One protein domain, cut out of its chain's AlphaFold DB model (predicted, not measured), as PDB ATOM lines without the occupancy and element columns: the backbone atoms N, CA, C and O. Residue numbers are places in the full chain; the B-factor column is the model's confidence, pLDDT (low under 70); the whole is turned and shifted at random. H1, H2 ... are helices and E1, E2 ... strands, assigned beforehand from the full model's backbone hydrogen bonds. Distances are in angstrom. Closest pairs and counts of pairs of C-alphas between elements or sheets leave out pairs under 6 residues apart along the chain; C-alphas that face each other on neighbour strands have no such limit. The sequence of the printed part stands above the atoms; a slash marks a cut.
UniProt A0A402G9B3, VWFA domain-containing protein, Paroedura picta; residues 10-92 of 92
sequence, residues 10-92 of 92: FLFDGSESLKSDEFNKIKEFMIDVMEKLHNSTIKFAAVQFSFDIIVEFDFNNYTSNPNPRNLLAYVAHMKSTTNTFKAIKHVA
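AT A GLANCE: This is residues 10 to 92 of the 92 residues of the protein "VWFA domain-containing protein" of Paroedura picta (UniProt A0A402G9B3). Picture a small, twisted three-stranded sheet standing between two helices: the long helix H1 runs past E1 and E2 and only grazes the sheet, while the short helix H4 covers part of one face. The short helices H2 and H3 follow E3 near the start of E2, where H3 packs on H1, and a long link from residue 73 to 83 leads back past the sheet to H4. You have 83 printed residues with four named helices and three named strands, in the order E1 H1 E2 E3 H2 H3 H4, of mixed class, and the mixed sheet runs E1 E2 E3. The whole is compact, with a radius of gyration of the C-alphas of 12.6 A and spans of 36 by 28 by 17 A.

HOW THE PARTS SIT: Begin with the inner strand E2, residues 42 to 49. The edge strand E1, residues 10 to 13, is its parallel neighbour at 20 degrees; look for N 47 and O 10, 2.8 A apart. The other edge strand, E3, residues 53 to 57, is antiparallel to E2 at 148 degrees and forms a hairpin with it; N 48 and O 54 are 2.9 A apart. H1, residues 20 to 36, joins E1 to E2 in a strand-helix-strand unit, two parallel neighbour strands with a helix between, and its crossover is right-handed. H1 only grazes the sheet, with its residues 23 to 34; its closest C-alphas to E1 are those of Met 30 and Phe 10, 7.5 A apart. H3, residues 68 to 72, touches H1, closest at the C-alphas of Pro 68 and Ile 31, 5.4 A apart, and only grazes the sheet. H2, residues 59 to 64, also only grazes the sheet. H2 and H3 only just touch, only at the corner, with 3 pairs of C-alphas within 8 A, the closest those of Tyr 62 and Leu 71, 7.6 A apart. H4, residues 84 to 91, is on the sheet over E2 at a height of 9.0 A, slantwise to the strands at 38 degrees to E2 on the local plane; its closest C-alphas to E2 are those of Ala 87 and Phe 49, 6.0 A apart. H4 and H1 are apart. In H1, H2, H3 and H4 every O i to N i+4 pair is within hydrogen-bond range.

IN THESE COORDINATES: Find C-alpha 42 at (-9.663, 35.131, 50.462); from there E2 runs 22.1 A to residue 49. E3 covers 12.0 A from residue 53 to 57, and E1 9.7 A from 10 to 13. Look for C-alpha 20 at (-30.212, 30.454, 31.131), where H1 begins its 24.2 A to residue 36. H2 spans residues 59 to 64 and H3 residues 68 to 72. H4 runs 10.9 A from residue 84 to C-alpha 91 at (-11.537, 45.473, 37.467).

THE WHOLE: The two C-alphas farthest apart are those of Asn 39 and Thr 81, 36.2 A. The printed part has no cut and ends at the chain's last residue, 92. The link from H3 to H4, 11 residues, is long. Mean pLDDT of the printed part is 96.9, and no printed residue is under 70.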
ATOM      1  N   PHE A  10     -14.438  37.599  40.679       98.62
ATOM      2  CA  PHE A  10     -15.062  36.874  39.577       98.62
ATOM      3  C   PHE A  10     -15.552  37.874  38.537       98.62
ATOM      4  O   PHE A  10     -16.536  38.571  38.767       98.62
ATOM      5  N   LEU A  11     -14.884  37.929  37.388       98.50
ATOM      6  CA  LEU A  11     -15.378  38.635  36.211       98.50
ATOM      7  C   LEU A  11     -16.049  37.621  35.279       98.50
ATOM      8  O   LEU A  11     -15.352  36.826  34.647       98.50
ATOM      9  N   PHE A  12     -17.381  37.610  35.221       98.50
ATOM     10  CA  PHE A  12     -18.138  36.560  34.534       98.50
ATOM     11  C   PHE A  12     -19.046  37.095  33.425       98.50
ATOM     12  O   PHE A  12     -19.598  38.192  33.510       98.50
ATOM     13  N   ASP A  13     -19.164  36.301  32.361       98.12
ATOM     14  CA  ASP A  13     -19.870  36.662  31.135       98.12
ATOM     15  C   ASP A  13     -21.396  36.588  31.337       98.12
ATOM     16  O   ASP A  13     -21.934  35.573  31.783       98.12
ATOM     17  N   GLY A  14     -22.083  37.685  31.021       98.00
ATOM     18  CA  GLY A  14     -23.538  37.842  31.026       98.00
ATOM     19  C   GLY A  14     -24.133  38.030  29.628       98.00
ATOM     20  O   GLY A  14     -25.261  38.505  29.500       98.00
ATOM     21  N   SER A  15     -23.389  37.709  28.571       98.06
ATOM     22  CA  SER A  15     -23.806  37.885  27.182       98.06
ATOM     23  C   SER A  15     -24.980  36.995  26.772       98.06
ATOM     24  O   SER A  15     -25.292  35.978  27.394       98.06
ATOM     25  N   GLU A  16     -25.646  37.391  25.689       97.81
ATOM     26  CA  GLU A  16     -26.801  36.700  25.107       97.81
ATOM     27  C   GLU A  16     -26.468  35.294  24.593       97.81
ATOM     28  O   GLU A  16     -27.352  34.445  24.523       97.81
ATOM     29  N   SER A  17     -25.199  35.011  24.274       97.44
ATOM     30  CA  SER A  17     -24.792  33.690  23.785       97.44
ATOM     31  C   SER A  17     -24.960  32.566  24.806       97.44
ATOM     32  O   SER A  17     -25.022  31.406  24.407       97.44
ATOM     33  N   LEU A  18     -25.039  32.889  26.100       97.38
ATOM     34  CA  LEU A  18     -25.297  31.907  27.146       97.38
ATOM     35  C   LEU A  18     -26.792  31.615  27.251       97.38
ATOM     36  O   LEU A  18     -27.628  32.513  27.336       97.38
ATOM     37  N   LYS A  19     -27.150  30.340  27.334       97.81
ATOM     38  CA  LYS A  19     -28.493  29.937  27.755       97.81
ATOM     39  C   LYS A  19     -28.659  30.160  29.254       97.81
ATOM     40  O   LYS A  19     -27.692  30.178  30.016       97.81
ATOM     41  N   SER A  20     -29.908  30.261  29.707       97.19
ATOM     42  CA  SER A  20     -30.212  30.454  31.131       97.19
ATOM     43  C   SER A  20     -29.613  29.356  32.024       97.19
ATOM     44  O   SER A  20     -29.205  29.640  33.147       97.19
ATOM     45  N   ASP A  21     -29.544  28.106  31.554       98.06
ATOM     46  CA  ASP A  21     -28.940  27.008  32.316       98.06
ATOM     47  C   ASP A  21     -27.407  27.097  32.358       98.06
ATOM     48  O   ASP A  21     -26.806  26.764  33.376       98.06
ATOM     49  N   GLU A  22     -26.772  27.576  31.287       98.38
ATOM     50  CA  GLU A  22     -25.327  27.821  31.224       98.38
ATOM     51  C   GLU A  22     -24.929  28.975  32.150       98.38
ATOM     52  O   GLU A  22     -23.998  28.832  32.942       98.38
ATOM     53  N   PHE A  23     -25.693  30.070  32.143       98.44
ATOM     54  CA  PHE A  23     -25.509  31.185  33.074       98.44
ATOM     55  C   PHE A  23     -25.665  30.743  34.537       98.44
ATOM     56  O   PHE A  23     -24.840  31.072  35.390       98.44
ATOM     57  N   ASN A  24     -26.679  29.924  34.836       98.19
ATOM     58  CA  ASN A  24     -26.859  29.383  36.183       98.19
ATOM     59  C   ASN A  24     -25.707  28.460  36.605       98.19
ATOM     60  O   ASN A  24     -25.295  28.511  37.760       98.19
ATOM     61  N   LYS A  25     -25.128  27.670  35.692       98.56
ATOM     62  CA  LYS A  25     -23.933  26.858  35.994       98.56
ATOM     63  C   LYS A  25     -22.720  27.720  36.356       98.56
ATOM     64  O   LYS A  25     -21.955  27.325  37.227       98.56
ATOM     65  N   ILE A  26     -22.556  28.894  35.739       98.44
ATOM     66  CA  ILE A  26     -21.502  29.853  36.120       98.44
ATOM     67  C   ILE A  26     -21.737  30.367  37.546       98.44
ATOM     68  O   ILE A  26     -20.801  30.394  38.346       98.44
ATOM     69  N   LYS A  27     -22.984  30.711  37.898       98.50
ATOM     70  CA  LYS A  27     -23.337  31.112  39.269       98.50
ATOM     71  C   LYS A  27     -23.052  30.004  40.282       98.50
ATOM     72  O   LYS A  27     -22.406  30.275  41.289       98.50
ATOM     73  N   GLU A  28     -23.483  28.770  40.013       98.56
ATOM     74  CA  GLU A  28     -23.207  27.628  40.899       98.56
ATOM     75  C   GLU A  28     -21.700  27.367  41.026       98.56
ATOM     76  O   GLU A  28     -21.214  27.169  42.131       98.56
ATOM     77  N   PHE A  29     -20.927  27.484  39.942       98.69
ATOM     78  CA  PHE A  29     -19.467  27.385  40.013       98.69
ATOM     79  C   PHE A  29     -18.858  28.422  40.971       98.69
ATOM     80  O   PHE A  29     -18.012  28.081  41.797       98.69
ATOM     81  N   MET A  30     -19.287  29.684  40.890       98.62
ATOM     82  CA  MET A  30     -18.811  30.733  41.798       98.62
ATOM     83  C   MET A  30     -19.190  30.435  43.253       98.62
ATOM     84  O   MET A  30     -18.361  30.616  44.148       98.62
ATOM     85  N   ILE A  31     -20.416  29.954  43.485       98.62
ATOM     86  CA  ILE A  31     -20.897  29.522  44.805       98.62
ATOM     87  C   ILE A  31     -20.003  28.406  45.349       98.62
ATOM     88  O   ILE A  31     -19.448  28.564  46.435       98.62
ATOM     89  N   ASP A  32     -19.790  27.339  44.582       98.62
ATOM     90  CA  ASP A  32     -18.993  26.181  44.989       98.62
ATOM     91  C   ASP A  32     -17.543  26.567  45.320       98.62
ATOM     92  O   ASP A  32     -16.962  26.071  46.290       98.62
ATOM     93  N   VAL A  33     -16.937  27.473  44.542       98.19
ATOM     94  CA  VAL A  33     -15.577  27.969  44.808       98.19
ATOM     95  C   VAL A  33     -15.524  28.752  46.120       98.19
ATOM     96  O   VAL A  33     -14.640  28.494  46.940       98.19
ATOM     97  N   MET A  34     -16.462  29.676  46.342       97.81
ATOM     98  CA  MET A  34     -16.526  30.457  47.582       97.81
ATOM     99  C   MET A  34     -16.806  29.568  48.799       97.81
ATOM    100  O   MET A  34     -16.140  29.705  49.822       97.81
ATOM    101  N   GLU A  35     -17.738  28.618  48.685       97.25
ATOM    102  CA  GLU A  35     -18.047  27.649  49.740       97.25
ATOM    103  C   GLU A  35     -16.835  26.760  50.044       97.25
ATOM    104  O   GLU A  35     -16.512  26.523  51.206       97.25
ATOM    105  N   LYS A  36     -16.081  26.318  49.035       96.94
ATOM    106  CA  LYS A  36     -14.870  25.510  49.248       96.94
ATOM    107  C   LYS A  36     -13.726  26.293  49.898       96.94
ATOM    108  O   LYS A  36     -12.891  25.697  50.579       96.94
ATOM    109  N   LEU A  37     -13.684  27.610  49.702       95.00
ATOM    110  CA  LEU A  37     -12.622  28.495  50.185       95.00
ATOM    111  C   LEU A  37     -13.031  29.348  51.399       95.00
ATOM    112  O   LEU A  37     -12.250  30.199  51.815       95.00
ATOM    113  N   HIS A  38     -14.193  29.109  52.014       89.25
ATOM    114  CA  HIS A  38     -14.732  29.948  53.099       89.25
ATOM    115  C   HIS A  38     -13.806  30.122  54.319       89.25
ATOM    116  O   HIS A  38     -13.840  31.161  54.966       89.25
ATOM    117  N   ASN A  39     -12.960  29.130  54.628       87.88
ATOM    118  CA  ASN A  39     -12.004  29.179  55.748       87.88
ATOM    119  C   ASN A  39     -10.617  29.723  55.354       87.88
ATOM    120  O   ASN A  39      -9.638  29.507  56.069       87.88
ATOM    121  N   SER A  40     -10.496  30.356  54.188       90.62
ATOM    122  CA  SER A  40      -9.251  30.970  53.725       90.62
ATOM    123  C   SER A  40      -9.206  32.469  54.042       90.62
ATOM    124  O   SER A  40     -10.181  33.057  54.499       90.62
ATOM    125  N   THR A  41      -8.069  33.106  53.770       92.06
ATOM    126  CA  THR A  41      -7.887  34.565  53.835       92.06
ATOM    127  C   THR A  41      -8.385  35.283  52.571       92.06
ATOM    128  O   THR A  41      -8.008  36.427  52.314       92.06
ATOM    129  N   ILE A  42      -9.186  34.603  51.741       95.12
ATOM    130  CA  ILE A  42      -9.663  35.131  50.462       95.12
ATOM    131  C   ILE A  42     -10.946  35.934  50.680       95.12
ATOM    132  O   ILE A  42     -11.910  35.431  51.257       95.12
ATOM    133  N   LYS A  43     -10.985  37.163  50.162       96.19
ATOM    134  CA  LYS A  43     -12.216  37.944  50.011       96.19
ATOM    135  C   LYS A  43     -12.656  37.912  48.560       96.19
ATOM    136  O   LYS A  43     -11.829  37.966  47.653       96.19
ATOM    137  N   PHE A  44     -13.963  37.842  48.347       98.12
ATOM    138  CA  PHE A  44     -14.532  37.723  47.011       98.12
ATOM    139  C   PHE A  44     -15.314  38.972  46.619       98.12
ATOM    140  O   PHE A  44     -15.955  39.606  47.455       98.12
ATOM    141  N   ALA A  45     -15.289  39.279  45.329       98.25
ATOM    142  CA  ALA A  45     -16.209  40.190  44.664       98.25
ATOM    143  C   ALA A  45     -16.689  39.541  43.361       98.25
ATOM    144  O   ALA A  45     -16.012  38.668  42.806       98.25
ATOM    145  N   ALA A  46     -17.842  39.966  42.856       98.62
ATOM    146  CA  ALA A  46     -18.392  39.465  41.603       98.62
ATOM    147  C   ALA A  46     -18.837  40.612  40.702       98.62
ATOM    148  O   ALA A  46     -19.574  41.505  41.117       98.62
ATOM    149  N   VAL A  47     -18.403  40.551  39.448       98.69
ATOM    150  CA  VAL A  47     -18.701  41.530  38.411       98.69
ATOM    151  C   VAL A  47     -19.225  40.791  37.189       98.69
ATOM    152  O   VAL A  47     -18.511  39.993  36.576       98.69
ATOM    153  N   GLN A  48     -20.472  41.072  36.827       98.62
ATOM    154  CA  GLN A  48     -21.054  40.606  35.577       98.62
ATOM    155  C   GLN A  48     -20.671  41.574  34.460       98.62
ATOM    156  O   GLN A  48     -20.776  42.794  34.630       98.62
ATOM    157  N   PHE A  49     -20.262  41.050  33.304       98.44
ATOM    158  CA  PHE A  49     -20.007  41.872  32.124       98.44
ATOM    159  C   PHE A  49     -20.748  41.367  30.889       98.44
ATOM    160  O   PHE A  49     -20.881  40.172  30.650       98.44
ATOM    161  N   SER A  50     -21.191  42.311  30.069       97.81
ATOM    162  CA  SER A  50     -21.740  42.071  28.740       97.81
ATOM    163  C   SER A  50     -21.386  43.281  27.860       97.81
ATOM    164  O   SER A  50     -20.200  43.547  27.653       97.81
ATOM    165  N   PHE A  51     -22.366  44.051  27.371       95.06
ATOM    166  CA  PHE A  51     -22.113  45.391  26.825       95.06
ATOM    167  C   PHE A  51     -21.735  46.384  27.939       95.06
ATOM    168  O   PHE A  51     -20.786  47.170  27.812       95.06
ATOM    169  N   ASP A  52     -22.470  46.312  29.049       96.06
ATOM    170  CA  ASP A  52     -22.236  47.054  30.284       96.06
ATOM    171  C   ASP A  52     -21.696  46.153  31.395       96.06
ATOM    172  O   ASP A  52     -21.443  44.964  31.187       96.06
ATOM    173  N   ILE A  53     -21.427  46.764  32.545       98.19
ATOM    174  CA  ILE A  53     -20.779  46.138  33.693       98.19
ATOM    175  C   ILE A  53     -21.650  46.391  34.916       98.19
ATOM    176  O   ILE A  53     -22.056  47.529  35.152       98.19
ATOM    177  N   ILE A  54     -21.911  45.341  35.690       98.38
ATOM    178  CA  ILE A  54     -22.601  45.423  36.978       98.38
ATOM    179  C   ILE A  54     -21.711  44.775  38.031       98.38
ATOM    180  O   ILE A  54     -21.298  43.623  37.894       98.38
ATOM    181  N   VAL A  55     -21.420  45.528  39.091       98.38
ATOM    182  CA  VAL A  55     -20.840  44.983  40.321       98.38
ATOM    183  C   VAL A  55     -21.984  44.332  41.091       98.38
ATOM    184  O   VAL A  55     -22.832  45.034  41.636       98.38
ATOM    185  N   GLU A  56     -22.036  43.002  41.091       98.50
ATOM    186  CA  GLU A  56     -23.100  42.252  41.771       98.50
ATOM    187  C   GLU A  56     -22.912  42.300  43.290       98.50
ATOM    188  O   GLU A  56     -23.874  42.442  44.041       98.50
ATOM    189  N   PHE A  57     -21.656  42.217  43.738       98.50
ATOM    190  CA  PHE A  57     -21.258  42.523  45.107       98.50
ATOM    191  C   PHE A  57     -19.760  42.845  45.177       98.50
ATOM    192  O   PHE A  57     -18.953  42.283  44.430       98.50
ATOM    193  N   ASP A  58     -19.390  43.733  46.097       98.06
ATOM    194  CA  ASP A  58     -18.002  44.091  46.386       98.06
ATOM    195  C   ASP A  58     -17.429  43.319  47.596       98.06
ATOM    196  O   ASP A  58     -18.114  42.535  48.267       98.06
ATOM    197  N   PHE A  59     -16.153  43.557  47.913       97.50
ATOM    198  CA  PHE A  59     -15.487  42.915  49.051       97.50
ATOM    199  C   PHE A  59     -16.106  43.281  50.408       97.50
ATOM    200  O   PHE A  59     -16.031  42.485  51.349       97.50
ATOM    201  N   ASN A  60     -16.726  44.459  50.537       97.69
ATOM    202  CA  ASN A  60     -17.397  44.873  51.770       97.69
ATOM    203  C   ASN A  60     -18.711  44.113  51.946       97.69
ATOM    204  O   ASN A  60     -19.014  43.665  53.053       97.69
ATOM    205  N   ASN A  61     -19.473  43.921  50.865       97.75
ATOM    206  CA  ASN A  61     -20.676  43.096  50.857       97.75
ATOM    207  C   ASN A  61     -20.342  41.659  51.261       97.75
ATOM    208  O   ASN A  61     -21.002  41.118  52.148       97.75
ATOM    209  N   TYR A  62     -19.278  41.080  50.688       97.31
ATOM    210  CA  TYR A  62     -18.819  39.741  51.060       97.31
ATOM    211  C   TYR A  62     -18.375  39.669  52.525       97.31
ATOM    212  O   TYR A  62     -18.798  38.778  53.252       97.31
ATOM    213  N   THR A  63     -17.588  40.639  52.998       95.25
ATOM    214  CA  THR A  63     -17.144  40.692  54.404       95.25
ATOM    215  C   THR A  63     -18.323  40.828  55.377       95.25
ATOM    216  O   THR A  63     -18.310  40.229  56.449       95.25
ATOM    217  N   SER A  64     -19.357  41.591  55.008       97.25
ATOM    218  CA  SER A  64     -20.544  41.811  55.851       97.25
ATOM    219  C   SER A  64     -21.486  40.606  55.867       97.25
ATOM    220  O   SER A  64     -22.134  40.339  56.876       97.25
ATOM    221  N   ASN A  65     -21.589  39.889  54.748       96.25
ATOM    222  CA  ASN A  65     -22.454  38.729  54.587       96.25
ATOM    223  C   ASN A  65     -21.772  37.693  53.676       96.25
ATOM    224  O   ASN A  65     -22.066  37.656  52.478       96.25
ATOM    225  N   PRO A  66     -20.892  36.829  54.220       95.56
ATOM    226  CA  PRO A  66     -20.123  35.853  53.443       95.56
ATOM    227  C   PRO A  66     -20.969  34.629  53.051       95.56
ATOM    228  O   PRO A  66     -20.538  33.483  53.165       95.56
ATOM    229  N   ASN A  67     -22.208  34.857  52.608       97.62
ATOM    230  CA  ASN A  67     -23.111  33.833  52.105       97.62
ATOM    231  C   ASN A  67     -23.236  33.973  50.576       97.62
ATOM    232  O   ASN A  67     -24.018  34.805  50.101       97.62
ATOM    233  N   PRO A  68     -22.501  33.163  49.790       97.62
ATOM    234  CA  PRO A  68     -22.454  33.305  48.336       97.62
ATOM    235  C   PRO A  68     -23.813  33.085  47.665       97.62
ATOM    236  O   PRO A  68     -24.120  33.749  46.676       97.62
ATOM    237  N   ARG A  69     -24.665  32.215  48.223       98.19
ATOM    238  CA  ARG A  69     -26.017  31.969  47.696       98.19
ATOM    239  C   ARG A  69     -26.902  33.201  47.832       98.19
ATOM    240  O   ARG A  69     -27.607  33.540  46.889       98.19
ATOM    241  N   ASN A  70     -26.822  33.902  48.963       98.12
ATOM    242  CA  ASN A  70     -27.553  35.155  49.167       98.12
ATOM    243  C   ASN A  70     -27.020  36.279  48.273       98.12
ATOM    244  O   ASN A  70     -27.814  36.992  47.663       98.12
ATOM    245  N   LEU A  71     -25.695  36.417  48.172       98.25
ATOM    246  CA  LEU A  71     -25.053  37.446  47.346       98.25
ATOM    247  C   LEU A  71     -25.380  37.286  45.855       98.25
ATOM    248  O   LEU A  71     -25.516  38.276  45.147       98.25
ATOM    249  N   LEU A  72     -25.545  36.047  45.381       98.25
ATOM    250  CA  LEU A  72     -25.825  35.750  43.975       98.25
ATOM    251  C   LEU A  72     -27.313  35.496  43.673       98.25
ATOM    252  O   LEU A  72     -27.668  35.264  42.514       98.25
ATOM    253  N   ALA A  73     -28.204  35.536  44.670       97.06
ATOM    254  CA  ALA A  73     -29.611  35.151  44.513       97.06
ATOM    255  C   ALA A  73     -30.339  35.974  43.438       97.06
ATOM    256  O   ALA A  73     -31.063  35.414  42.615       97.06
ATOM    257  N   TYR A  74     -30.094  37.287  43.409       94.75
ATOM    258  CA  TYR A  74     -30.816  38.239  42.559       94.75
ATOM    259  C   TYR A  74     -30.042  38.690  41.317       94.75
ATOM    260  O   TYR A  74     -30.511  39.562  40.590       94.75
ATOM    261  N   VAL A  75     -28.887  38.074  41.051       98.06
ATOM    262  CA  VAL A  75     -28.097  38.337  39.843       98.06
ATOM    263  C   VAL A  75     -28.924  37.975  38.614       98.06
ATOM    264  O   VAL A  75     -29.265  36.802  38.408       98.06
ATOM    265  N   ALA A  76     -29.228  38.989  37.805       97.75
ATOM    266  CA  ALA A  76     -30.000  38.872  36.578       97.75
ATOM    267  C   ALA A  76     -29.073  38.764  35.364       97.75
ATOM    268  O   ALA A  76     -28.102  39.503  35.249       97.75
ATOM    269  N   HIS A  77     -29.393  37.861  34.440       98.19
ATOM    270  CA  HIS A  77     -28.624  37.667  33.211       98.19
ATOM    271  C   HIS A  77     -28.830  38.842  32.241       98.19
ATOM    272  O   HIS A  77     -29.954  39.066  31.791       98.19
ATOM    273  N   MET A  78     -27.756  39.573  31.913       97.88
ATOM    274  CA  MET A  78     -27.810  40.788  31.080       97.88
ATOM    275  C   MET A  78     -28.283  40.558  29.639       97.88
ATOM    276  O   MET A  78     -28.975  41.412  29.092       97.88
ATOM    277  N   LYS A  79     -27.901  39.434  29.018       96.19
ATOM    278  CA  LYS A  79     -28.276  39.051  27.645       96.19
ATOM    279  C   LYS A  79     -27.977  40.127  26.596       96.19
ATOM    280  O   LYS A  79     -28.852  40.524  25.832       96.19
ATOM    281  N   SER A  80     -26.736  40.608  26.551       96.44
ATOM    282  CA  SER A  80     -26.279  41.552  25.521       96.44
ATOM    283  C   SER A  80     -24.963  41.084  24.872       96.44
ATOM    284  O   SER A  80     -24.641  39.898  24.888       96.44
ATOM    285  N   THR A  81     -24.197  41.989  24.262       96.25
ATOM    286  CA  THR A  81     -22.911  41.684  23.598       96.25
ATOM    287  C   THR A  81     -21.794  41.316  24.590       96.25
ATOM    288  O   THR A  81     -22.000  41.339  25.799       96.25
ATOM    289  N   THR A  82     -20.591  40.998  24.109       97.00
ATOM    290  CA  THR A  82     -19.457  40.589  24.960       97.00
ATOM    291  C   THR A  82     -18.306  41.591  24.843       97.00
ATOM    292  O   THR A  82     -17.546  41.556  23.878       97.00
ATOM    293  N   ASN A  83     -18.155  42.502  25.815       96.19
ATOM    294  CA  ASN A  83     -17.100  43.524  25.806       96.19
ATOM    295  C   ASN A  83     -16.019  43.278  26.874       96.19
ATOM    296  O   ASN A  83     -15.903  43.993  27.872       96.19
ATOM    297  N   THR A  84     -15.188  42.264  26.637       96.31
ATOM    298  CA  THR A  84     -14.159  41.815  27.588       96.31
ATOM    299  C   THR A  84     -13.089  42.873  27.876       96.31
ATOM    300  O   THR A  84     -12.636  42.988  29.011       96.31
ATOM    301  N   PHE A  85     -12.700  43.699  26.895       96.75
ATOM    302  CA  PHE A  85     -11.712  44.766  27.123       96.75
ATOM    303  C   PHE A  85     -12.223  45.826  28.105       96.75
ATOM    304  O   PHE A  85     -11.494  46.218  29.018       96.75
ATOM    305  N   LYS A  86     -13.480  46.271  27.946       96.69
ATOM    306  CA  LYS A  86     -14.128  47.205  28.884       96.69
ATOM    307  C   LYS A  86     -14.221  46.581  30.279       96.69
ATOM    308  O   LYS A  86     -13.934  47.258  31.259       96.69
ATOM    309  N   ALA A  87     -14.569  45.297  30.338       96.94
ATOM    310  CA  ALA A  87     -14.706  44.530  31.569       96.94
ATOM    311  C   ALA A  87     -13.384  44.423  32.350       96.94
ATOM    312  O   ALA A  87     -13.341  44.773  33.525       96.94
ATOM    313  N   ILE A  88     -12.287  44.035  31.690       96.44
ATOM    314  CA  ILE A  88     -10.962  43.939  32.324       96.44
ATOM    315  C   ILE A  88     -10.485  45.313  32.798       96.44
ATOM    316  O   ILE A  88     -10.035  45.436  33.929       96.44
ATOM    317  N   LYS A  89     -10.643  46.362  31.978       96.81
ATOM    318  CA  LYS A  89     -10.258  47.735  32.353       96.81
ATOM    319  C   LYS A  89     -11.023  48.268  33.574       96.81
ATOM    320  O   LYS A  89     -10.574  49.216  34.202       96.81
ATOM    321  N   HIS A  90     -12.195  47.718  33.875       95.62
ATOM    322  CA  HIS A  90     -12.975  48.120  35.041       95.62
ATOM    323  C   HIS A  90     -12.478  47.475  36.342       95.62
ATOM    324  O   HIS A  90     -12.594  48.095  37.393       95.62
ATOM    325  N   VAL A  91     -11.953  46.245  36.279       94.50
ATOM    326  CA  VAL A  91     -11.537  45.473  37.467       94.50
ATOM    327  C   VAL A  91     -10.027  45.498  37.736       94.50
ATOM    328  O   VAL A  91      -9.612  45.038  38.798       94.50
ATOM    329  N   ALA A  92      -9.223  45.985  36.784       81.94
ATOM    330  CA  ALA A  92      -7.758  46.029  36.834       81.94
ATOM    331  C   ALA A  92      -7.202  47.453  36.951       81.94
ATOM    332  O   ALA A  92      -7.822  48.384  36.385       81.94
TER     333      ALA A  92